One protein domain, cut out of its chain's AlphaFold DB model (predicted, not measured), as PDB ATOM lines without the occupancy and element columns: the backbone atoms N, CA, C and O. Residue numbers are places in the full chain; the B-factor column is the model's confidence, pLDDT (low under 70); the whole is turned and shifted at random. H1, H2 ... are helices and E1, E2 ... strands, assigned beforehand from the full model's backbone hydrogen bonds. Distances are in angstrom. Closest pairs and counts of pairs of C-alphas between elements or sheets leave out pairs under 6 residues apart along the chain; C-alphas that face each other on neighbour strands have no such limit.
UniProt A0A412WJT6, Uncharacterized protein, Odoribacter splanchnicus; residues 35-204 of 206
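What this domain is: This is residues 35 to 204 of the 206 residues of an uncharacterized protein of Odoribacter splanchnicus (UniProt A0A412WJT6). Eight antiparallel strands, E1 to E8, make a closed, elongated barrel, with helices H2 and H5 side by side, running opposite ways, along one flank. The short helices H3 and H4 sit together at one end of the long axis, where E3 ends and E4 begins, and H1 is outside the barrel towards the other end. The printed part has 170 residues with five named helices and eight named strands, in the order H1 E1 H2 E2 E3 H3 H4 E4 E5 H5 E6 E7 E8; the class is mixed, helices and strands. It is compact, with a radius of gyration of the C-alphas of 16.6 A and spans of 52 by 32 by 29 A.

Where its parts are: H1, residues 35 to 39, begins at C-alpha 35 (129.064, 104.754, 154.204). E1 is residues 45 to 47 and H2 residues 54 to 67, 20.2 A long. E2, residues 79 to 86, 20.8 A, bends by 51 degrees at residue 82; E3 is residues 90 to 97, 23.3 A. H3, residues 98 to 102, and H4, residues 107 to 110, precede E4, residues 111 to 122, the longest strand at 34.3 A, from C-alpha 111 (119.645, 137.309, 156.776). E5 is residues 129 to 137, 24.7 A, and H5 residues 160 to 168, 12.3 A. E6, residues 173 to 178, E7, residues 186 to 191, and E8, residues 198 to 203, form a meander, each strand the antiparallel neighbour of the one before; E8 ends at C-alpha 203 (133.251, 119.293, 149.534).

How they stand to each other: Round the ring, backbone pairs within hydrogen-bond range include N 47 and O 84 between E1 and E2, 2.8 A; N 82 and O 94 in the hairpin E2 and E3, 2.8 A; N 93 and O 114 between E3 and E4, 2.9 A; N 119 and O 133 in the hairpin E4 and E5, 2.8 A; N 174 and O 130 between E5 and E6, 2.8 A; N 177 and O 188 in the hairpin E6 and E7, 2.9 A; N 189 and O 199 in the hairpin E7 and E8, 2.8 A; and N 46 and O 202 between E8 and E1, 2.8 A. H2 and H5 touch at a shallow tilt of 25 degrees, opposite ways, with the closest C-alphas those of Met 63 and Gln 161, 4.9 A. H2 stands at the sheet's level. H5 lies outside the barrel at a height over the sheet of 10.2 A. H3 and H4 touch, closest at the C-alphas of Tyr 100 and Tyr 110, 5.6 A. The closest C-alphas of H1 and E4 are those of Gly 35 and Ala 122, 5.0 A. Every O i to N i+4 pair is within hydrogen-bond range in H1, H2, H3 and H5; H4 is too short for one.

The domain as a whole: The C-alphas farthest apart, of Met 103 and Gly 125, are 54.4 A apart. The printed part has no cut. The links H2 to E2 and E5 to H5 are long. Residues 140 to 157 have pLDDT under 70.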
ATOM      1  N   GLY A  35     130.112 104.392 153.246       86.69
ATOM      2  CA  GLY A  35     129.064 104.754 154.204       86.69
ATOM      3  C   GLY A  35     129.613 105.036 155.604       86.69
ATOM      4  O   GLY A  35     129.282 106.060 156.201       86.69
ATOM      5  N   LYS A  36     130.507 104.177 156.115       88.81
ATOM      6  CA  LYS A  36     131.141 104.387 157.429       88.81
ATOM      7  C   LYS A  36     132.101 105.572 157.406       88.81
ATOM      8  O   LYS A  36     132.110 106.357 158.350       88.81
ATOM      9  N   ALA A  37     132.876 105.717 156.331       88.75
ATOM     10  CA  ALA A  37     133.792 106.841 156.164       88.75
ATOM     11  C   ALA A  37     133.040 108.182 156.129       88.75
ATOM     12  O   ALA A  37     133.438 109.122 156.813       88.75
ATOM     13  N   PHE A  38     131.929 108.257 155.390       90.94
ATOM     14  CA  PHE A  38     131.090 109.450 155.329       90.94
ATOM     15  C   PHE A  38     130.419 109.747 156.673       90.94
ATOM     16  O   PHE A  38     130.526 110.867 157.157       90.94
ATOM     17  N   ALA A  39     129.807 108.757 157.329       90.81
ATOM     18  CA  ALA A  39     129.165 108.957 158.634       90.81
ATOM     19  C   ALA A  39     130.144 109.444 159.727       90.81
ATOM     20  O   ALA A  39     129.745 110.140 160.657       90.81
ATOM     21  N   ALA A  40     131.431 109.101 159.613       89.00
ATOM     22  CA  ALA A  40     132.476 109.523 160.544       89.00
ATOM     23  C   ALA A  40     133.228 110.798 160.116       89.00
ATOM     24  O   ALA A  40     134.086 111.273 160.868       89.00
ATOM     25  N   THR A  41     132.963 111.342 158.924       87.00
ATOM     26  CA  THR A  41     133.747 112.460 158.385       87.00
ATOM     27  C   THR A  41     133.557 113.733 159.202       87.00
ATOM     28  O   THR A  41     132.461 114.055 159.646       87.00
ATOM     29  N   THR A  42     134.629 114.500 159.384       88.81
ATOM     30  CA  THR A  42     134.564 115.849 159.975       88.81
ATOM     31  C   THR A  42     134.590 116.942 158.914       88.81
ATOM     32  O   THR A  42     134.735 118.115 159.245       88.81
ATOM     33  N   GLU A  43     134.534 116.567 157.637       90.62
ATOM     34  CA  GLU A  43     134.497 117.529 156.545       90.62
ATOM     35  C   GLU A  43     133.150 118.254 156.483       90.62
ATOM     36  O   GLU A  43     132.115 117.752 156.929       90.62
ATOM     37  N   HIS A  44     133.189 119.454 155.912       93.50
ATOM     38  CA  HIS A  44     132.025 120.304 155.718       93.50
ATOM     39  C   HIS A  44     131.569 120.189 154.267       93.50
ATOM     40  O   HIS A  44     132.343 120.415 153.335       93.50
ATOM     41  N   TRP A  45     130.300 119.853 154.083       96.06
ATOM     42  CA  TRP A  45     129.728 119.587 152.774       96.06
ATOM     43  C   TRP A  45     128.678 120.631 152.435       96.06
ATOM     44  O   TRP A  45     127.776 120.883 153.222       96.06
ATOM     45  N   TYR A  46     128.768 121.220 151.253       96.19
ATOM     46  CA  TYR A  46     127.720 122.054 150.685       96.19
ATOM     47  C   TYR A  46     126.676 121.172 149.997       96.19
ATOM     48  O   TYR A  46     127.031 120.351 149.150       96.19
ATOM     49  N   MET A  47     125.397 121.340 150.329       96.56
ATOM     50  CA  MET A  47     124.314 120.705 149.582       96.56
ATOM     51  C   MET A  47     124.123 121.435 148.256       96.56
ATOM     52  O   MET A  47     123.838 122.630 148.228       96.56
ATOM     53  N   ASP A  48     124.266 120.709 147.152       96.06
ATOM     54  CA  ASP A  48     124.083 121.249 145.812       96.06
ATOM     55  C   ASP A  48     122.605 121.557 145.553       96.06
ATOM     56  O   ASP A  48     121.836 120.691 145.138       96.06
ATOM     57  N   LEU A  49     122.212 122.804 145.816       93.94
ATOM     58  CA  LEU A  49     120.826 123.263 145.724       93.94
ATOM     59  C   LEU A  49     120.226 123.167 144.310       93.94
ATOM     60  O   LEU A  49     119.004 123.131 144.170       93.94
ATOM     61  N   ASP A  50     121.065 123.101 143.275       93.56
ATOM     62  CA  ASP A  50     120.641 122.899 141.884       93.56
ATOM     63  C   ASP A  50     120.718 121.422 141.456       93.56
ATOM     64  O   ASP A  50     120.244 121.055 140.381       93.56
ATOM     65  N   GLY A  51     121.306 120.568 142.297       93.50
ATOM     66  CA  GLY A  51     121.553 119.152 142.039       93.50
ATOM     67  C   GLY A  51     120.470 118.205 142.555       93.50
ATOM     68  O   GLY A  51     120.694 116.994 142.535       93.50
ATOM     69  N   PHE A  52     119.337 118.722 143.041       96.75
ATOM     70  CA  PHE A  52     118.204 117.901 143.472       96.75
ATOM     71  C   PHE A  52     117.447 117.311 142.278       96.75
ATOM     72  O   PHE A  52     117.130 118.014 141.315       96.75
ATOM     73  N   GLU A  53     117.081 116.035 142.380       97.81
ATOM     74  CA  GLU A  53     116.297 115.306 141.376       97.81
ATOM     75  C   GLU A  53     115.140 114.543 142.056       97.81
ATOM     76  O   GLU A  53     115.116 114.373 143.279       97.81
ATOM     77  N   GLY A  54     114.142 114.125 141.272       97.00
ATOM     78  CA  GLY A  54     112.986 113.370 141.772       97.00
ATOM     79  C   GLY A  54     112.195 114.096 142.859       97.00
ATOM     80  O   GLY A  54     111.948 115.301 142.759       97.00
ATOM     81  N   ALA A  55     111.787 113.371 143.904       95.81
ATOM     82  CA  ALA A  55     110.942 113.945 144.946       95.81
ATOM     83  C   ALA A  55     111.664 115.045 145.750       95.81
ATOM     84  O   ALA A  55     111.006 115.990 146.186       95.81
ATOM     85  N   PHE A  56     113.000 114.995 145.881       95.75
ATOM     86  CA  PHE A  56     113.763 116.097 146.485       95.75
ATOM     87  C   PHE A  56     113.592 117.395 145.709       95.75
ATOM     88  O   PHE A  56     113.358 118.439 146.313       95.75
ATOM     89  N   LYS A  57     113.672 117.335 144.374       96.94
ATOM     90  CA  LYS A  57     113.461 118.513 143.531       96.94
ATOM     91  C   LYS A  57     112.062 119.083 143.723       96.94
ATOM     92  O   LYS A  57     111.926 120.290 143.900       96.94
ATOM     93  N   THR A  58     111.045 118.222 143.713       97.19
ATOM     94  CA  THR A  58     109.653 118.638 143.919       97.19
ATOM     95  C   THR A  58     109.477 119.338 145.264       97.19
ATOM     96  O   THR A  58     109.013 120.476 145.294       97.19
ATOM     97  N   ALA A  59     109.921 118.724 146.364       95.75
ATOM     98  CA  ALA A  59     109.801 119.320 147.694       95.75
ATOM     99  C   ALA A  59     110.614 120.618 147.837       95.75
ATOM    100  O   ALA A  59     110.148 121.585 148.444       95.75
ATOM    101  N   TYR A  60     111.809 120.672 147.244       95.69
ATOM    102  CA  TYR A  60     112.644 121.869 147.243       95.69
ATOM    103  C   TYR A  60     112.006 123.024 146.456       95.69
ATOM    104  O   TYR A  60     112.009 124.165 146.920       95.69
ATOM    105  N   ASP A  61     111.420 122.746 145.289       96.50
ATOM    106  CA  ASP A  61     110.741 123.754 144.470       96.50
ATOM    107  C   ASP A  61     109.452 124.262 145.142       96.50
ATOM    108  O   ASP A  61     109.198 125.471 145.137       96.50
ATOM    109  N   GLU A  62     108.680 123.382 145.788       95.44
ATOM    110  CA  GLU A  62     107.515 123.763 146.600       95.44
ATOM    111  C   GLU A  62     107.913 124.658 147.778       95.44
ATOM    112  O   GLU A  62     107.324 125.722 147.993       95.44
ATOM    113  N   MET A  63     108.962 124.277 148.511       93.62
ATOM    114  CA  MET A  63     109.524 125.092 149.583       93.62
ATOM    115  C   MET A  63     109.979 126.463 149.060       93.62
ATOM    116  O   MET A  63     109.644 127.489 149.657       93.62
ATOM    117  N   LYS A  64     110.704 126.510 147.935       93.19
ATOM    118  CA  LYS A  64     111.153 127.762 147.306       93.19
ATOM    119  C   LYS A  64     109.991 128.670 146.931       93.19
ATOM    120  O   LYS A  64     110.092 129.881 147.120       93.19
ATOM    121  N   ALA A  65     108.909 128.116 146.392       94.06
ATOM    122  CA  ALA A  65     107.731 128.893 146.029       94.06
ATOM    123  C   ALA A  65     107.105 129.570 147.257       94.06
ATOM    124  O   ALA A  65     106.786 130.758 147.205       94.06
ATOM    125  N   VAL A  66     107.001 128.850 148.377       91.19
ATOM    126  CA  VAL A  66     106.460 129.398 149.629       91.19
ATOM    127  C   VAL A  66     107.382 130.467 150.213       91.19
ATOM    128  O   VAL A  66     106.912 131.567 150.514       91.19
ATOM    129  N   LEU A  67     108.689 130.195 150.306       89.50
ATOM    130  CA  LEU A  67     109.684 131.135 150.841       89.50
ATOM    131  C   LEU A  67     109.639 132.492 150.131       89.50
ATOM    132  O   LEU A  67     109.589 133.528 150.794       89.50
ATOM    133  N   LYS A  68     109.539 132.491 148.796       91.75
ATOM    134  CA  LYS A  68     109.485 133.715 147.977       91.75
ATOM    135  C   LYS A  68     108.305 134.629 148.287       91.75
ATOM    136  O   LYS A  68     108.354 135.804 147.944       91.75
ATOM    137  N   THR A  69     107.240 134.105 148.880       88.81
ATOM    138  CA  THR A  69     106.054 134.896 149.246       88.81
ATOM    139  C   THR A  69     106.014 135.236 150.730       88.81
ATOM    140  O   THR A  69     105.259 136.114 151.149       88.81
ATOM    141  N   LYS A  70     106.822 134.553 151.544       84.25
ATOM    142  CA  LYS A  70     106.778 134.686 152.990       84.25
ATOM    143  C   LYS A  70     107.435 135.989 153.422       84.25
ATOM    144  O   LYS A  70     108.581 136.251 153.076       84.25
ATOM    145  N   ASP A  71     106.676 136.786 154.172       80.75
ATOM    146  CA  ASP A  71     107.065 138.121 154.647       80.75
ATOM    147  C   ASP A  71     107.609 139.018 153.520       80.75
ATOM    148  O   ASP A  71     108.441 139.899 153.742       80.75
ATOM    149  N   ALA A  72     107.135 138.766 152.295       85.56
ATOM    150  CA  ALA A  72     107.453 139.559 151.127       85.56
ATOM    151  C   ALA A  72     106.748 140.914 151.229       85.56
ATOM    152  O   ALA A  72     105.547 140.999 151.509       85.56
ATOM    153  N   ILE A  73     107.494 141.979 150.963       85.44
ATOM    154  CA  ILE A  73     106.929 143.316 150.807       85.44
ATOM    155  C   ILE A  73     106.109 143.328 149.504       85.44
ATOM    156  O   ILE A  73     106.526 142.702 148.525       85.44
ATOM    157  N   PRO A  74     104.941 144.000 149.448       86.94
ATOM    158  CA  PRO A  74     104.134 144.047 148.232       86.94
ATOM    159  C   PRO A  74     104.953 144.452 146.997       86.94
ATOM    160  O   PRO A  74     105.526 145.537 146.951       86.94
ATOM    161  N   GLY A  75     104.984 143.572 145.993       85.06
ATOM    162  CA  GLY A  75     105.736 143.777 144.752       85.06
ATOM    163  C   GLY A  75     107.200 143.318 144.778       85.06
ATOM    164  O   GLY A  75     107.874 143.475 143.765       85.06
ATOM    165  N   GLN A  76     107.681 142.736 145.878       88.81
ATOM    166  CA  GLN A  76     109.045 142.217 146.024       88.81
ATOM    167  C   GLN A  76     109.071 140.714 146.328       88.81
ATOM    168  O   GLN A  76     108.042 140.088 146.588       88.81
ATOM    169  N   ILE A  77     110.271 140.132 146.274       89.44
ATOM    170  CA  ILE A  77     110.529 138.737 146.636       89.44
ATOM    171  C   ILE A  77     110.814 138.665 148.141       89.44
ATOM    172  O   ILE A  77     111.582 139.462 148.667       89.44
ATOM    173  N   GLY A  78     110.195 137.709 148.830       90.25
ATOM    174  CA  GLY A  78     110.485 137.383 150.226       90.25
ATOM    175  C   GLY A  78     111.792 136.604 150.371       90.25
ATOM    176  O   GLY A  78     112.832 136.985 149.835       90.25
ATOM    177  N   TYR A  79     111.748 135.487 151.093       90.75
ATOM    178  CA  TYR A  79     112.941 134.697 151.389       90.75
ATOM    179  C   TYR A  79     113.410 133.823 150.216       90.75
ATOM    180  O   TYR A  79     112.616 133.239 149.474       90.75
ATOM    181  N   VAL A  80     114.728 133.673 150.095       92.12
ATOM    182  CA  VAL A  80     115.414 132.782 149.151       92.12
ATOM    183  C   VAL A  80     116.509 132.009 149.886       92.12
ATOM    184  O   VAL A  80     117.295 132.606 150.616       92.12
ATOM    185  N   MET A  81     116.559 130.686 149.687       92.12
ATOM    186  CA  MET A  81     117.629 129.820 150.201       92.12
ATOM    187  C   MET A  81     118.945 130.150 149.499       92.12
ATOM    188  O   MET A  81     119.024 130.048 148.277       92.12
ATOM    189  N   GLN A  82     119.961 130.516 150.274       93.06
ATOM    190  CA  GLN A  82     121.282 130.879 149.760       93.06
ATOM    191  C   GLN A  82     122.254 129.712 149.832       93.06
ATOM    192  O   GLN A  82     123.017 129.468 148.903       93.06
ATOM    193  N   ASN A  83     122.242 128.993 150.952       92.88
ATOM    194  CA  ASN A  83     123.123 127.861 151.163       92.88
ATOM    195  C   ASN A  83     122.544 126.899 152.195       92.88
ATOM    196  O   ASN A  83     121.726 127.262 153.043       92.88
ATOM    197  N   MET A  84     123.002 125.656 152.099       94.06
ATOM    198  CA  MET A  84     122.779 124.631 153.099       94.06
ATOM    199  C   MET A  84     124.039 123.774 153.185       94.06
ATOM    200  O   MET A  84     124.580 123.346 152.165       94.06
ATOM    201  N   TYR A  85     124.508 123.543 154.402       94.81
ATOM    202  CA  TYR A  85     125.709 122.779 154.691       94.81
ATOM    203  C   TYR A  85     125.388 121.615 155.612       94.81
ATOM    204  O   TYR A  85     124.516 121.712 156.475       94.81
ATOM    205  N   LEU A  86     126.138 120.536 155.443       96.00
ATOM    206  CA  LEU A  86     126.064 119.322 156.231       96.00
ATOM    207  C   LEU A  86     127.432 119.026 156.850       96.00
ATOM    208  O   LEU A  86     128.459 119.029 156.169       96.00
ATOM    209  N   THR A  87     127.421 118.719 158.139       94.19
ATOM    210  CA  THR A  87     128.513 118.050 158.853       94.19
ATOM    211  C   THR A  87     127.995 116.716 159.398       94.19
ATOM    212  O   THR A  87     126.813 116.402 159.253       94.19
ATOM    213  N   LYS A  88     128.847 115.931 160.069       93.12
ATOM    214  CA  LYS A  88     128.395 114.692 160.727       93.12
ATOM    215  C   LYS A  88     127.325 114.899 161.808       93.12
ATOM    216  O   LYS A  88     126.595 113.957 162.098       93.12
ATOM    217  N   ASP A  89     127.234 116.102 162.384       93.94
ATOM    218  CA  ASP A  89     126.349 116.388 163.519       93.94
ATOM    219  C   ASP A  89     125.281 117.451 163.204       93.94
ATOM    220  O   ASP A  89     124.300 117.573 163.941       93.94
ATOM    221  N   THR A  90     125.452 118.247 162.139       93.12
ATOM    222  CA  THR A  90     124.608 119.427 161.895       93.12
ATOM    223  C   THR A  90     124.214 119.628 160.437       93.12
ATOM    224  O   THR A  90     125.022 119.429 159.532       93.12
ATOM    225  N   ILE A  91     123.011 120.163 160.230       93.75
ATOM    226  CA  ILE A  91     122.605 120.853 159.002       93.75
ATOM    227  C   ILE A  91     122.499 122.342 159.332       93.75
ATOM    228  O   ILE A  91     121.716 122.719 160.199       93.75
ATOM    229  N   SER A  92     123.258 123.192 158.649       90.75
ATOM    230  CA  SER A  92     123.128 124.651 158.762       90.75
ATOM    231  C   SER A  92     122.628 125.232 157.450       90.75
ATOM    232  O   SER A  92     123.061 124.782 156.394       90.75
ATOM    233  N   TYR A  93     121.763 126.233 157.493       90.25
ATOM    234  CA  TYR A  93     121.196 126.854 156.300       90.25
ATOM    235  C   TYR A  93     121.051 128.364 156.472       90.25
ATOM    236  O   TYR A  93     120.971 128.871 157.592       90.25
ATOM    237  N   CYS A  94     120.983 129.071 155.347       89.38
ATOM    238  CA  CYS A  94     120.829 130.518 155.301       89.38
ATOM    239  C   CYS A  94     119.766 130.915 154.272       89.38
ATOM    240  O   CYS A  94     119.820 130.489 153.113       89.38
ATOM    241  N   TYR A  95     118.839 131.778 154.681       88.50
ATOM    242  CA  TYR A  95     117.910 132.473 153.799       88.50
ATOM    243  C   TYR A  95     118.191 133.964 153.788       88.50
ATOM    244  O   TYR A  95     118.490 134.541 154.830       88.50
ATOM    245  N   TRP A  96     117.981 134.601 152.641       91.25
ATOM    246  CA  TRP A  96     117.920 136.057 152.546       91.25
ATOM    247  C   TRP A  96     116.522 136.503 152.148       91.25
ATOM    248  O   TRP A  96     115.957 135.948 151.208       91.25
ATOM    249  N   ASN A  97     115.974 137.507 152.829       90.38
ATOM    250  CA  ASN A  97     114.816 138.241 152.343       90.38
ATOM    251  C   ASN A  97     115.281 139.252 151.288       90.38
ATOM    252  O   ASN A  97     115.851 140.294 151.617       90.38
ATOM    253  N   GLU A  98     115.072 138.926 150.015       92.12
ATOM    254  CA  GLU A  98     115.602 139.733 148.912       92.12
ATOM    255  C   GLU A  98     114.943 141.118 148.853       92.12
ATOM    256  O   GLU A  98     115.624 142.086 148.544       92.12
ATOM    257  N   GLY A  99     113.675 141.261 149.250       91.38
ATOM    258  CA  GLY A  99     113.000 142.558 149.302       91.38
ATOM    259  C   GLY A  99     113.651 143.534 150.285       91.38
ATOM    260  O   GLY A  99     113.998 144.659 149.922       91.38
ATOM    261  N   TYR A 100     113.912 143.095 151.522       89.75
ATOM    262  CA  TYR A 100     114.624 143.931 152.501       89.75
ATOM    263  C   TYR A 100     116.063 144.232 152.065       89.75
ATOM    264  O   TYR A 100     116.534 145.360 152.231       89.75
ATOM    265  N   LYS A 101     116.749 143.254 151.467       91.81
ATOM    266  CA  LYS A 101     118.095 143.441 150.919       91.81
ATOM    267  C   LYS A 101     118.115 144.477 149.790       91.81
ATOM    268  O   LYS A 101     118.958 145.369 149.799       91.81
ATOM    269  N   GLU A 102     117.172 144.411 148.851       92.38
ATOM    270  CA  GLU A 102     117.028 145.375 147.750       92.38
ATOM    271  C   GLU A 102     116.742 146.798 148.245       92.38
ATOM    272  O   GLU A 102     117.163 147.773 147.624       92.38
ATOM    273  N   MET A 103     116.077 146.933 149.395       91.38
ATOM    274  CA  MET A 103     115.852 148.221 150.056       91.38
ATOM    275  C   MET A 103     117.089 148.773 150.782       91.38
ATOM    276  O   MET A 103     117.023 149.870 151.339       91.38
ATOM    277  N   GLY A 104     118.205 148.040 150.794       91.88
ATOM    278  CA  GLY A 104     119.420 148.424 151.507       91.88
ATOM    279  C   GLY A 104     119.298 148.295 153.025       91.88
ATOM    280  O   GLY A 104     119.977 149.025 153.749       91.88
ATOM    281  N   ALA A 105     118.422 147.411 153.518       89.44
ATOM    282  CA  ALA A 105     118.363 147.105 154.941       89.44
ATOM    283  C   ALA A 105     119.703 146.500 155.410       89.44
ATOM    284  O   ALA A 105     120.349 145.795 154.634       89.44
ATOM    285  N   PRO A 106     120.129 146.741 156.661       89.12
ATOM    286  CA  PRO A 106     121.279 146.042 157.231       89.12
ATOM    287  C   PRO A 106     121.097 144.514 157.223       89.12
ATOM    288  O   PRO A 106     119.968 144.020 157.285       89.12
ATOM    289  N   GLU A 107     122.208 143.773 157.153       88.12
ATOM    290  CA  GLU A 107     122.231 142.307 157.012       88.12
ATOM    291  C   GLU A 107     121.393 141.586 158.065       88.12
ATOM    292  O   GLU A 107     120.643 140.668 157.731       88.12
ATOM    293  N   GLU A 108     121.430 142.036 159.316       84.06
ATOM    294  CA  GLU A 108     120.668 141.431 160.407       84.06
ATOM    295  C   GLU A 108     119.143 141.445 160.182       84.06
ATOM    296  O   GLU A 108     118.416 140.656 160.788       84.06
ATOM    297  N   PHE A 109     118.637 142.307 159.295       82.38
ATOM    298  CA  PHE A 109     117.209 142.409 158.989       82.38
ATOM    299  C   PHE A 109     116.761 141.544 157.813       82.38
ATOM    300  O   PHE A 109     115.560 141.307 157.679       82.38
ATOM    301  N   TYR A 110     117.682 141.078 156.968       86.81
ATOM    302  CA  TYR A 110     117.332 140.245 155.817       86.81
ATOM    303  C   TYR A 110     117.963 138.857 155.840       86.81
ATOM    304  O   TYR A 110     117.476 137.982 155.129       86.81
ATOM    305  N   VAL A 111     119.002 138.618 156.639       86.25
ATOM    306  CA  VAL A 111     119.645 137.309 156.776       86.25
ATOM    307  C   VAL A 111     118.964 136.497 157.878       86.25
ATOM    308  O   VAL A 111     118.837 136.937 159.018       86.25
ATOM    309  N   ALA A 112     118.557 135.277 157.541       83.06
ATOM    310  CA  ALA A 112     117.982 134.306 158.459       83.06
ATOM    311  C   ALA A 112     118.803 133.013 158.422       83.06
ATOM    312  O   ALA A 112     118.743 132.259 157.452       83.06
ATOM    313  N   ASN A 113     119.563 132.757 159.486       83.88
ATOM    314  CA  ASN A 113     120.331 131.525 159.645       83.88
ATOM    315  C   ASN A 113     119.550 130.512 160.481       83.88
ATOM    316  O   ASN A 113     118.807 130.881 161.392       83.88
ATOM    317  N   GLY A 114     119.752 129.228 160.206       82.94
ATOM    318  CA  GLY A 114     119.233 128.173 161.057       82.94
ATOM    319  C   GLY A 114     120.138 126.957 161.109       82.94
ATOM    320  O   GLY A 114     120.968 126.717 160.230       82.94
ATOM    321  N   TYR A 115     119.977 126.214 162.199       87.00
ATOM    322  CA  TYR A 115     120.852 125.121 162.588       87.00
ATOM    323  C   TYR A 115     120.011 123.967 163.129       87.00
ATOM    324  O   TYR A 115     119.206 124.130 164.050       87.00
ATOM    325  N   LEU A 116     120.201 122.794 162.536       89.69
ATOM    326  CA  LEU A 116     119.574 121.543 162.932       89.69
ATOM    327  C   LEU A 116     120.658 120.567 163.365       89.69
ATOM    328  O   LEU A 116     121.711 120.474 162.738       89.69
ATOM    329  N   LEU A 117     120.356 119.795 164.395       92.88
ATOM    330  CA  LEU A 117     121.091 118.593 164.742       92.88
ATOM    331  C   LEU A 117     120.648 117.465 163.813       92.88
ATOM    332  O   LEU A 117     119.461 117.347 163.512       92.88
ATOM    333  N   VAL A 118     121.588 116.626 163.391       95.56
ATOM    334  CA  VAL A 118     121.337 115.421 162.595       95.56
ATOM    335  C   VAL A 118     122.253 114.299 163.070       95.56
ATOM    336  O   VAL A 118     123.355 114.532 163.553       95.56
ATOM    337  N   THR A 119     121.792 113.060 162.954       96.75
ATOM    338  CA  THR A 119     122.611 111.860 163.144       96.75
ATOM    339  C   THR A 119     122.725 111.133 161.814       96.75
ATOM    340  O   THR A 119     121.710 110.870 161.175       96.75
ATOM    341  N   ILE A 120     123.947 110.803 161.403       97.12
ATOM    342  CA  ILE A 120     124.220 110.034 160.186       97.12
ATOM    343  C   ILE A 120     124.770 108.673 160.602       97.12
ATOM    344  O   ILE A 120     125.764 108.595 161.321       97.12
ATOM    345  N   GLU A 121     124.136 107.593 160.153       95.94
ATOM    346  CA  GLU A 121     124.571 106.228 160.454       95.94
ATOM    347  C   GLU A 121     124.805 105.447 159.167       95.94
ATOM    348  O   GLU A 121     123.994 105.501 158.244       95.94
ATOM    349  N   ALA A 122     125.887 104.671 159.120       95.12
ATOM    350  CA  ALA A 122     126.063 103.666 158.081       95.12
ATOM    351  C   ALA A 122     125.059 102.522 158.275       95.12
ATOM    352  O   ALA A 122     124.830 102.066 159.398       95.12
ATOM    353  N   VAL A 123     124.481 102.032 157.181       94.94
ATOM    354  CA  VAL A 123     123.538 100.908 157.236       94.94
ATOM    355  C   VAL A 123     124.303  99.609 157.495       94.94
ATOM    356  O   VAL A 123     125.266  99.283 156.802       94.94
ATOM    357  N   ALA A 124     123.880  98.849 158.506       90.75
ATOM    358  CA  ALA A 124     124.530  97.594 158.875       90.75
ATOM    359  C   ALA A 124     124.524  96.595 157.704       90.75
ATOM    360  O   ALA A 124     123.491  96.358 157.084       90.75
ATOM    361  N   GLY A 125     125.687  96.008 157.413       88.94
ATOM    362  CA  GLY A 125     125.860  95.070 156.298       88.94
ATOM    363  C   GLY A 125     125.978  95.721 154.915       88.94
ATOM    364  O   GLY A 125     126.240  95.008 153.954       88.94
ATOM    365  N   MET A 126     125.852  97.050 154.803       91.38
ATOM    366  CA  MET A 126     125.975  97.781 153.540       91.38
ATOM    367  C   MET A 126     127.230  98.657 153.536       91.38
ATOM    368  O   MET A 126     127.456  99.449 154.450       91.38
ATOM    369  N   ARG A 127     128.048  98.560 152.484       87.88
ATOM    370  CA  ARG A 127     129.309  99.321 152.387       87.88
ATOM    371  C   ARG A 127     129.121 100.789 152.021       87.88
ATOM    372  O   ARG A 127     129.903 101.633 152.450       87.88
ATOM    373  N   ASN A 128     128.101 101.096 151.229       91.06
ATOM    374  CA  ASN A 128     127.912 102.394 150.582       91.06
ATOM    375  C   ASN A 128     126.568 103.046 150.926       91.06
ATOM    376  O   ASN A 128     126.105 103.886 150.162       91.06
ATOM    377  N   GLN A 129     125.928 102.665 152.033       95.31
ATOM    378  CA  GLN A 129     124.636 103.230 152.414       95.31
ATOM    379  C   GLN A 129     124.673 103.929 153.764       95.31
ATOM    380  O   GLN A 129     125.339 103.472 154.699       95.31
ATOM    381  N   VAL A 130     123.900 105.008 153.865       96.81
ATOM    382  CA  VAL A 130     123.677 105.750 155.108       96.81
ATOM    383  C   VAL A 130     122.207 106.080 155.310       96.81
ATOM    384  O   VAL A 130     121.423 106.107 154.363       96.81
ATOM    385  N   VAL A 131     121.846 106.363 156.554       97.56
ATOM    386  CA  VAL A 131     120.550 106.912 156.959       97.56
ATOM    387  C   VAL A 131     120.773 108.192 157.749       97.56
ATOM    388  O   VAL A 131     121.691 108.265 158.569       97.56
ATOM    389  N   PHE A 132     119.911 109.183 157.530       97.50
ATOM    390  CA  PHE A 132     119.840 110.373 158.371       97.50
ATOM    391  C   PHE A 132     118.735 110.178 159.408       97.50
ATOM    392  O   PHE A 132     117.657 109.671 159.105       97.50
ATOM    393  N   LYS A 133     119.002 110.554 160.656       95.50
ATOM    394  CA  LYS A 133     118.106 110.347 161.796       95.50
ATOM    395  C   LYS A 133     118.123 111.545 162.728       95.50
ATOM    396  O   LYS A 133     119.044 112.355 162.719       95.50
ATOM    397  N   GLY A 134     117.096 111.612 163.575       91.75
ATOM    398  CA  GLY A 134     117.068 112.522 164.718       91.75
ATOM    399  C   GLY A 134     117.129 114.002 164.346       91.75
ATOM    400  O   GLY A 134     117.605 114.786 165.166       91.75
ATOM    401  N   ILE A 135     116.673 114.372 163.141       92.62
ATOM    402  CA  ILE A 135     116.726 115.757 162.676       92.62
ATOM    403  C   ILE A 135     115.826 116.622 163.557       92.62
ATOM    404  O   ILE A 135     114.624 116.375 163.674       92.62
ATOM    405  N   LYS A 136     116.417 117.620 164.212       89.06
ATOM    406  CA  LYS A 136     115.710 118.544 165.108       89.06
ATOM    407  C   LYS A 136     116.449 119.867 165.211       89.06
ATOM    408  O   LYS A 136     117.643 119.930 164.950       89.06
ATOM    409  N   MET A 137     115.749 120.909 165.633       84.44
ATOM    410  CA  MET A 137     116.364 122.205 165.918       84.44
ATOM    411  C   MET A 137     117.403 122.084 167.044       84.44
ATOM    412  O   MET A 137     117.191 121.323 167.995       84.44
ATOM    413  N   ASP A 138     118.519 122.811 166.935       80.12
ATOM    414  CA  ASP A 138     119.483 122.915 168.033       80.12
ATOM    415  C   ASP A 138     118.924 123.839 169.138       80.12
ATOM    416  O   ASP A 138     118.742 125.039 168.897       80.12
ATOM    417  N   PRO A 139     118.653 123.321 170.352       70.75
ATOM    418  CA  PRO A 139     118.091 124.119 171.442       70.75
ATOM    419  C   PRO A 139     119.035 125.223 171.936       70.75
ATOM    420  O   PRO A 139     118.576 126.186 172.544       70.75
ATOM    421  N   ALA A 140     120.348 125.108 171.701       68.44
ATOM    422  CA  ALA A 140     121.298 126.152 172.079       68.44
ATOM    423  C   ALA A 140     121.148 127.400 171.198       68.44
ATOM    424  O   ALA A 140     121.287 128.518 171.688       68.44
ATOM    425  N   VAL A 141     120.813 127.205 169.920       65.25
ATOM    426  CA  VAL A 141     120.608 128.286 168.948       65.25
ATOM    427  C   VAL A 141     119.270 128.986 169.183       65.25
ATOM    428  O   VAL A 141     119.182 130.197 169.012       65.25
ATOM    429  N   GLU A 142     118.247 128.268 169.661       57.12
ATOM    430  CA  GLU A 142     116.918 128.819 169.980       57.12
ATOM    431  C   GLU A 142     116.956 129.991 170.988       57.12
ATOM    432  O   GLU A 142     116.040 130.814 171.022       57.12
ATOM    433  N   LEU A 143     118.023 130.100 171.789       50.09
ATOM    434  CA  LEU A 143     118.128 131.039 172.908       50.09
ATOM    435  C   LEU A 143     118.952 132.308 172.620       50.09
ATOM    436  O   LEU A 143     118.929 133.216 173.454       50.09
ATOM    437  N   THR A 144     119.688 132.396 171.503       51.62
ATOM    438  CA  THR A 144     120.795 133.372 171.390       51.62
ATOM    439  C   THR A 144     120.726 134.392 170.251       51.62
ATOM    440  O   THR A 144     121.346 135.442 170.397       51.62
ATOM    441  N   GLU A 145     119.998 134.176 169.148       50.97
ATOM    442  CA  GLU A 145     120.127 135.054 167.965       50.97
ATOM    443  C   GLU A 145     118.800 135.350 167.260       50.97
ATOM    444  O   GLU A 145     118.189 134.431 166.760       50.97
ATOM    445  N   HIS A 146     118.418 136.630 167.145       50.53
ATOM    446  CA  HIS A 146     117.437 137.219 166.204       50.53
ATOM    447  C   HIS A 146     116.033 136.552 166.034       50.53
ATOM    448  O   HIS A 146     115.810 135.372 166.272       50.53
ATOM    449  N   PRO A 147     115.001 137.272 165.553       51.59
ATOM    450  CA  PRO A 147     113.667 136.696 165.313       51.59
ATOM    451  C   PRO A 147     113.619 135.571 164.252       51.59
ATOM    452  O   PRO A 147     112.571 134.947 164.080       51.59
ATOM    453  N   ALA A 148     114.726 135.313 163.548       51.06
ATOM    454  CA  ALA A 148     114.797 134.592 162.278       51.06
ATOM    455  C   ALA A 148     115.215 133.104 162.360       51.06
ATOM    456  O   ALA A 148     115.346 132.451 161.329       51.06
ATOM    457  N   ILE A 149     115.376 132.542 163.563       51.47
ATOM    458  CA  ILE A 149     115.828 131.146 163.793       51.47
ATOM    459  C   ILE A 149     114.846 130.089 163.255       51.47
ATOM    460  O   ILE A 149     115.172 128.914 163.086       51.47
ATOM    461  N   GLY A 150     113.588 130.485 163.064       55.00
ATOM    462  CA  GLY A 150     112.462 129.581 162.916       55.00
ATOM    463  C   GLY A 150     112.015 129.421 161.480       55.00
ATOM    464  O   GLY A 150     111.393 130.332 160.963       55.00
ATOM    465  N   TRP A 151     112.226 128.227 160.925       64.31
ATOM    466  CA  TRP A 151     111.355 127.683 159.873       64.31
ATOM    467  C   TRP A 151     111.147 126.163 159.987       64.31
ATOM    468  O   TRP A 151     110.178 125.644 159.431       64.31
ATOM    469  N   TYR A 152     111.986 125.447 160.749       61.09
ATOM    470  CA  TYR A 152     111.810 124.025 161.063       61.09
ATOM    471  C   TYR A 152     111.252 123.846 162.485       61.09
ATOM    472  O   TYR A 152     111.930 124.133 163.465       61.09
ATOM    473  N   GLY A 153     110.006 123.381 162.615       59.41
ATOM    474  CA  GLY A 153     109.438 122.920 163.895       59.41
ATOM    475  C   GLY A 153     109.040 123.989 164.928       59.41
ATOM    476  O   GLY A 153     108.453 123.623 165.942       59.41
ATOM    477  N   ARG A 154     109.287 125.284 164.686       66.44
ATOM    478  CA  ARG A 154     108.871 126.375 165.590       66.44
ATOM    479  C   ARG A 154     107.440 126.836 165.306       66.44
ATOM    480  O   ARG A 154     107.152 127.355 164.229       66.44
ATOM    481  N   GLU A 155     106.547 126.691 166.275       61.75
ATOM    482  CA  GLU A 155     105.149 127.114 166.150       61.75
ATOM    483  C   GLU A 155     105.035 128.621 165.824       61.75
ATOM    484  O   GLU A 155     105.763 129.448 166.373       61.75
ATOM    485  N   GLY A 156     104.176 128.982 164.862       64.31
ATOM    486  CA  GLY A 156     103.987 130.364 164.385       64.31
ATOM    487  C   GLY A 156     105.018 130.874 163.364       64.31
ATOM    488  O   GLY A 156     104.723 131.820 162.637       64.31
ATOM    489  N   PHE A 157     106.181 130.222 163.253       68.25
ATOM    490  CA  PHE A 157     107.240 130.565 162.291       68.25
ATOM    491  C   PHE A 157     107.630 129.397 161.381       68.25
ATOM    492  O   PHE A 157     108.474 129.559 160.520       68.25
ATOM    493  N   ALA A 158     107.054 128.206 161.540       73.56
ATOM    494  CA  ALA A 158     107.384 127.066 160.692       73.56
ATOM    495  C   ALA A 158     106.867 127.257 159.254       73.56
ATOM    496  O   ALA A 158     105.721 127.660 159.053       73.56
ATOM    497  N   ILE A 159     107.676 126.882 158.254       82.69
ATOM    498  CA  ILE A 159     107.187 126.600 156.894       82.69
ATOM    499  C   ILE A 159     107.033 125.082 156.790       82.69
ATOM    500  O   ILE A 159     108.043 124.370 156.764       82.69
ATOM    501  N   PRO A 160     105.795 124.558 156.707       87.50
ATOM    502  CA  PRO A 160     105.559 123.122 156.593       87.50
ATOM    503  C   PRO A 160     106.319 122.476 155.433       87.50
ATOM    504  O   PRO A 160     106.836 121.378 155.586       87.50
ATOM    505  N   GLN A 161     106.456 123.176 154.305       91.62
ATOM    506  CA  GLN A 161     107.177 122.706 153.120       91.62
ATOM    507  C   GLN A 161     108.686 122.594 153.358       91.62
ATOM    508  O   GLN A 161     109.320 121.686 152.833       91.62
ATOM    509  N   PHE A 162     109.269 123.470 154.182       89.56
ATOM    510  CA  PHE A 162     110.670 123.362 154.566       89.56
ATOM    511  C   PHE A 162     110.867 122.171 155.494       89.56
ATOM    512  O   PHE A 162     111.777 121.373 155.286       89.56
ATOM    513  N   LYS A 163     109.966 121.996 156.470       88.88
ATOM    514  CA  LYS A 163     109.972 120.800 157.310       88.88
ATOM    515  C   LYS A 163     109.832 119.526 156.478       88.88
ATOM    516  O   LYS A 163     110.625 118.618 156.676       88.88
ATOM    517  N   ALA A 164     108.893 119.480 155.536       91.44
ATOM    518  CA  ALA A 164     108.707 118.338 154.649       91.44
ATOM    519  C   ALA A 164     109.976 118.047 153.837       91.44
ATOM    520  O   ALA A 164     110.438 116.913 153.838       91.44
ATOM    521  N   PHE A 165     110.583 119.069 153.227       93.50
ATOM    522  CA  PHE A 165     111.843 118.937 152.494       93.50
ATOM    523  C   PHE A 165     112.982 118.371 153.360       93.50
ATOM    524  O   PHE A 165     113.690 117.466 152.928       93.50
ATOM    525  N   ILE A 166     113.143 118.852 154.595       93.06
ATOM    526  CA  ILE A 166     114.164 118.339 155.519       93.06
ATOM    527  C   ILE A 166     113.833 116.919 155.999       93.06
ATOM    528  O   ILE A 166     114.723 116.073 156.059       93.06
ATOM    529  N   ASP A 167     112.568 116.631 156.313       92.19
ATOM    530  CA  ASP A 167     112.123 115.308 156.764       92.19
ATOM    531  C   ASP A 167     112.362 114.231 155.699       92.19
ATOM    532  O   ASP A 167     112.587 113.070 156.048       92.19
ATOM    533  N   MET A 168     112.393 114.604 154.413       93.25
ATOM    534  CA  MET A 168     112.750 113.679 153.338       93.25
ATOM    535  C   MET A 168     114.141 113.080 153.510       93.25
ATOM    536  O   MET A 168     114.305 111.907 153.195       93.25
ATOM    537  N   LEU A 169     115.114 113.821 154.058       93.88
ATOM    538  CA  LEU A 169     116.453 113.284 154.335       93.88
ATOM    539  C   LEU A 169     116.401 112.080 155.284       93.88
ATOM    540  O   LEU A 169     117.251 111.204 155.200       93.88
ATOM    541  N   ALA A 170     115.421 112.023 156.187       93.94
ATOM    542  CA  ALA A 170     115.266 110.937 157.154       93.94
ATOM    543  C   ALA A 170     114.254 109.862 156.716       93.94
ATOM    544  O   ALA A 170     114.002 108.921 157.469       93.94
ATOM    545  N   ALA A 171     113.656 109.993 155.527       93.75
ATOM    546  CA  ALA A 171     112.576 109.114 155.081       93.75
ATOM    547  C   ALA A 171     113.060 107.724 154.643       93.75
ATOM    548  O   ALA A 171     112.277 106.781 154.662       93.75
ATOM    549  N   GLN A 172     114.327 107.594 154.243       95.88
ATOM    550  CA  GLN A 172     114.882 106.357 153.695       95.88
ATOM    551  C   GLN A 172     116.406 106.283 153.870       95.88
ATOM    552  O   GLN A 172     117.056 107.235 154.306       95.88
ATOM    553  N   ALA A 173     116.981 105.134 153.509       97.50
ATOM    554  CA  ALA A 173     118.419 104.998 153.309       97.50
ATOM    555  C   ALA A 173     118.849 105.554 151.945       97.50
ATOM    556  O   ALA A 173     118.072 105.567 150.987       97.50
ATOM    557  N   TYR A 174     120.115 105.954 151.855       97.75
ATOM    558  CA  TYR A 174     120.723 106.488 150.642       97.75
ATOM    559  C   TYR A 174     121.968 105.715 150.266       97.75
ATOM    560  O   TYR A 174     122.862 105.540 151.094       97.75
ATOM    561  N   MET A 175     122.044 105.314 149.002       96.62
ATOM    562  CA  MET A 175     123.275 104.842 148.384       96.62
ATOM    563  C   MET A 175     124.173 106.035 148.051       96.62
ATOM    564  O   MET A 175     123.709 107.005 147.452       96.62
ATOM    565  N   ILE A 176     125.448 105.948 148.427       94.69
ATOM    566  CA  ILE A 176     126.471 106.966 148.189       94.69
ATOM    567  C   ILE A 176     127.345 106.548 147.011       94.69
ATOM    568  O   ILE A 176     127.945 105.471 147.010       94.69
ATOM    569  N   GLU A 177     127.481 107.455 146.053       92.50
ATOM    570  CA  GLU A 177     128.457 107.386 144.971       92.50
ATOM    571  C   GLU A 177     129.413 108.574 145.085       92.50
ATOM    572  O   GLU A 177     128.981 109.719 145.198       92.50
ATOM    573  N   ALA A 178     130.717 108.309 145.055       89.38
ATOM    574  CA  ALA A 178     131.743 109.345 145.023       89.38
ATOM    575  C   ALA A 178     132.230 109.565 143.588       89.38
ATOM    576  O   ALA A 178     132.401 108.604 142.838       89.38
ATOM    577  N   ASP A 179     132.510 110.816 143.221       88.19
ATOM    578  CA  ASP A 179     133.164 111.148 141.948       88.19
ATOM    579  C   ASP A 179     134.584 110.577 141.846       88.19
ATOM    580  O   ASP A 179     135.052 110.215 140.766       88.19
ATOM    581  N   ASN A 180     135.268 110.472 142.983       82.19
ATOM    582  CA  ASN A 180     136.572 109.851 143.107       82.19
ATOM    583  C   ASN A 180     136.658 109.062 144.418       82.19
ATOM    584  O   ASN A 180     136.406 109.606 145.489       82.19
ATOM    585  N   ALA A 181     137.070 107.795 144.352       71.75
ATOM    586  CA  ALA A 181     137.148 106.931 145.530       71.75
ATOM    587  C   ALA A 181     138.242 107.337 146.541       71.75
ATOM    588  O   ALA A 181     138.116 107.040 147.725       71.75
ATOM    589  N   ALA A 182     139.314 107.997 146.090       71.94
ATOM    590  CA  ALA A 182     140.469 108.349 146.920       71.94
ATOM    591  C   ALA A 182     140.370 109.747 147.542       71.94
ATOM    592  O   ALA A 182     140.842 109.964 148.657       71.94
ATOM    593  N   ALA A 183     139.771 110.696 146.825       80.50
ATOM    594  CA  ALA A 183     139.576 112.065 147.289       80.50
ATOM    595  C   ALA A 183     138.239 112.611 146.764       80.50
ATOM    596  O   ALA A 183     138.240 113.384 145.800       80.50
ATOM    597  N   PRO A 184     137.105 112.196 147.361       85.62
ATOM    598  CA  PRO A 184     135.793 112.643 146.920       85.62
ATOM    599  C   PRO A 184     135.674 114.163 147.030       85.62
ATOM    600  O   PRO A 184     135.864 114.728 148.110       85.62
ATOM    601  N   LYS A 185     135.325 114.823 145.926       91.31
ATOM    602  CA  LYS A 185     134.913 116.236 145.922       91.31
ATOM    603  C   LYS A 185     133.408 116.377 145.763       91.31
ATOM    604  O   LYS A 185     132.841 117.394 146.165       91.31
ATOM    605  N   MET A 186     132.768 115.353 145.212       93.75
ATOM    606  CA  MET A 186     131.332 115.264 145.037       93.75
ATOM    607  C   MET A 186     130.841 113.905 145.520       93.75
ATOM    608  O   MET A 186     131.346 112.861 145.108       93.75
ATOM    609  N   LEU A 187     129.803 113.924 146.346       95.06
ATOM    610  CA  LEU A 187     129.058 112.737 146.738       95.06
ATOM    611  C   LEU A 187     127.638 112.846 146.188       95.06
ATOM    612  O   LEU A 187     126.966 113.852 146.395       95.06
ATOM    613  N   THR A 188     127.182 111.813 145.494       96.62
ATOM    614  CA  THR A 188     125.807 111.678 145.012       96.62
ATOM    615  C   THR A 188     125.075 110.683 145.896       96.62
ATOM    616  O   THR A 188     125.563 109.579 146.124       96.62
ATOM    617  N   PHE A 189     123.904 111.075 146.380       97.62
ATOM    618  CA  PHE A 189     123.050 110.270 147.238       97.62
ATOM    619  C   PHE A 189     121.792 109.911 146.468       97.62
ATOM    620  O   PHE A 189     121.062 110.805 146.044       97.62
ATOM    621  N   LYS A 190     121.537 108.615 146.292       97.75
ATOM    622  CA  LYS A 190     120.338 108.090 145.628       97.75
ATOM    623  C   LYS A 190     119.484 107.348 146.642       97.75
ATOM    624  O   LYS A 190     120.019 106.535 147.400       97.75
ATOM    625  N   GLY A 191     118.185 107.627 146.673       97.19
ATOM    626  CA  GLY A 191     117.257 106.912 147.543       97.19
ATOM    627  C   GLY A 191     117.260 105.410 147.255       97.19
ATOM    628  O   GLY A 191     117.317 104.989 146.100       97.19
ATOM    629  N   VAL A 192     117.239 104.592 148.306       96.62
ATOM    630  CA  VAL A 192     117.154 103.129 148.169       96.62
ATOM    631  C   VAL A 192     115.727 102.692 147.828       96.62
ATOM    632  O   VAL A 192     115.547 101.762 147.044       96.62
ATOM    633  N   GLU A 193     114.720 103.361 148.392       95.88
ATOM    634  CA  GLU A 193     113.304 103.066 148.138       95.88
ATOM    635  C   GLU A 193     112.776 103.850 146.929       95.88
ATOM    636  O   GLU A 193     112.025 103.311 146.118       95.88
ATOM    637  N   ASP A 194     113.218 105.100 146.775       94.81
ATOM    638  CA  ASP A 194     112.960 105.932 145.600       94.81
ATOM    639  C   ASP A 194     114.282 106.349 144.947       94.81
ATOM    640  O   ASP A 194     114.871 107.378 145.285       94.81
ATOM    641  N   SER A 195     114.733 105.561 143.972       92.81
ATOM    642  CA  SER A 195     115.980 105.821 143.247       92.81
ATOM    643  C   SER A 195     115.944 107.080 142.378       92.81
ATOM    644  O   SER A 195     116.993 107.518 141.909       92.81
ATOM    645  N   GLY A 196     114.758 107.649 142.124       94.44
ATOM    646  CA  GLY A 196     114.616 108.929 141.432       94.44
ATOM    647  C   GLY A 196     114.953 110.120 142.328       94.44
ATOM    648  O   GLY A 196     115.326 111.176 141.820       94.44
ATOM    649  N   SER A 197     114.850 109.958 143.650       95.81
ATOM    650  CA  SER A 197     115.233 110.978 144.621       95.81
ATOM    651  C   SER A 197     116.745 111.034 144.777       95.81
ATOM    652  O   SER A 197     117.358 110.154 145.388       95.81
ATOM    653  N   VAL A 198     117.336 112.104 144.245       97.69
ATOM    654  CA  VAL A 198     118.784 112.325 144.261       97.69
ATOM    655  C   VAL A 198     119.108 113.682 144.866       97.69
ATOM    656  O   VAL A 198     118.433 114.675 144.593       97.69
ATOM    657  N   PHE A 199     120.174 113.729 145.657       97.75
ATOM    658  CA  PHE A 199     120.836 114.971 146.039       97.75
ATOM    659  C   PHE A 199     122.352 114.807 145.993       97.75
ATOM    660  O   PHE A 199     122.877 113.689 145.981       97.75
ATOM    661  N   LYS A 200     123.070 115.930 145.947       97.50
ATOM    662  CA  LYS A 200     124.530 115.942 145.841       97.50
ATOM    663  C   LYS A 200     125.144 116.813 146.921       97.50
ATOM    664  O   LYS A 200     124.592 117.848 147.291       97.50
ATOM    665  N   LEU A 201     126.302 116.388 147.405       96.88
ATOM    666  CA  LEU A 201     127.121 117.117 148.356       96.88
ATOM    667  C   LEU A 201     128.465 117.451 147.720       96.88
ATOM    668  O   LEU A 201     129.149 116.567 147.210       96.88
ATOM    669  N   ARG A 202     128.858 118.720 147.796       95.69
ATOM    670  CA  ARG A 202     130.149 119.232 147.331       95.69
ATOM    671  C   ARG A 202     131.047 119.491 148.528       95.69
ATOM    672  O   ARG A 202     130.619 120.138 149.482       95.69
ATOM    673  N   LEU A 203     132.281 119.005 148.487       93.31
ATOM    674  CA  LEU A 203     133.251 119.293 149.534       93.31
ATOM    675  C   LEU A 203     133.551 120.797 149.537       93.31
ATOM    676  O   LEU A 203     133.867 121.366 148.492       93.31
ATOM    677  N   MET A 204     133.454 121.441 150.701       85.69
ATOM    678  CA  MET A 204     133.903 122.823 150.853       85.69
ATOM    679  C   MET A 204     135.430 122.869 150.771       85.69
ATOM    680  O   MET A 204     136.119 122.284 151.608       85.69
TER     681      MET A 204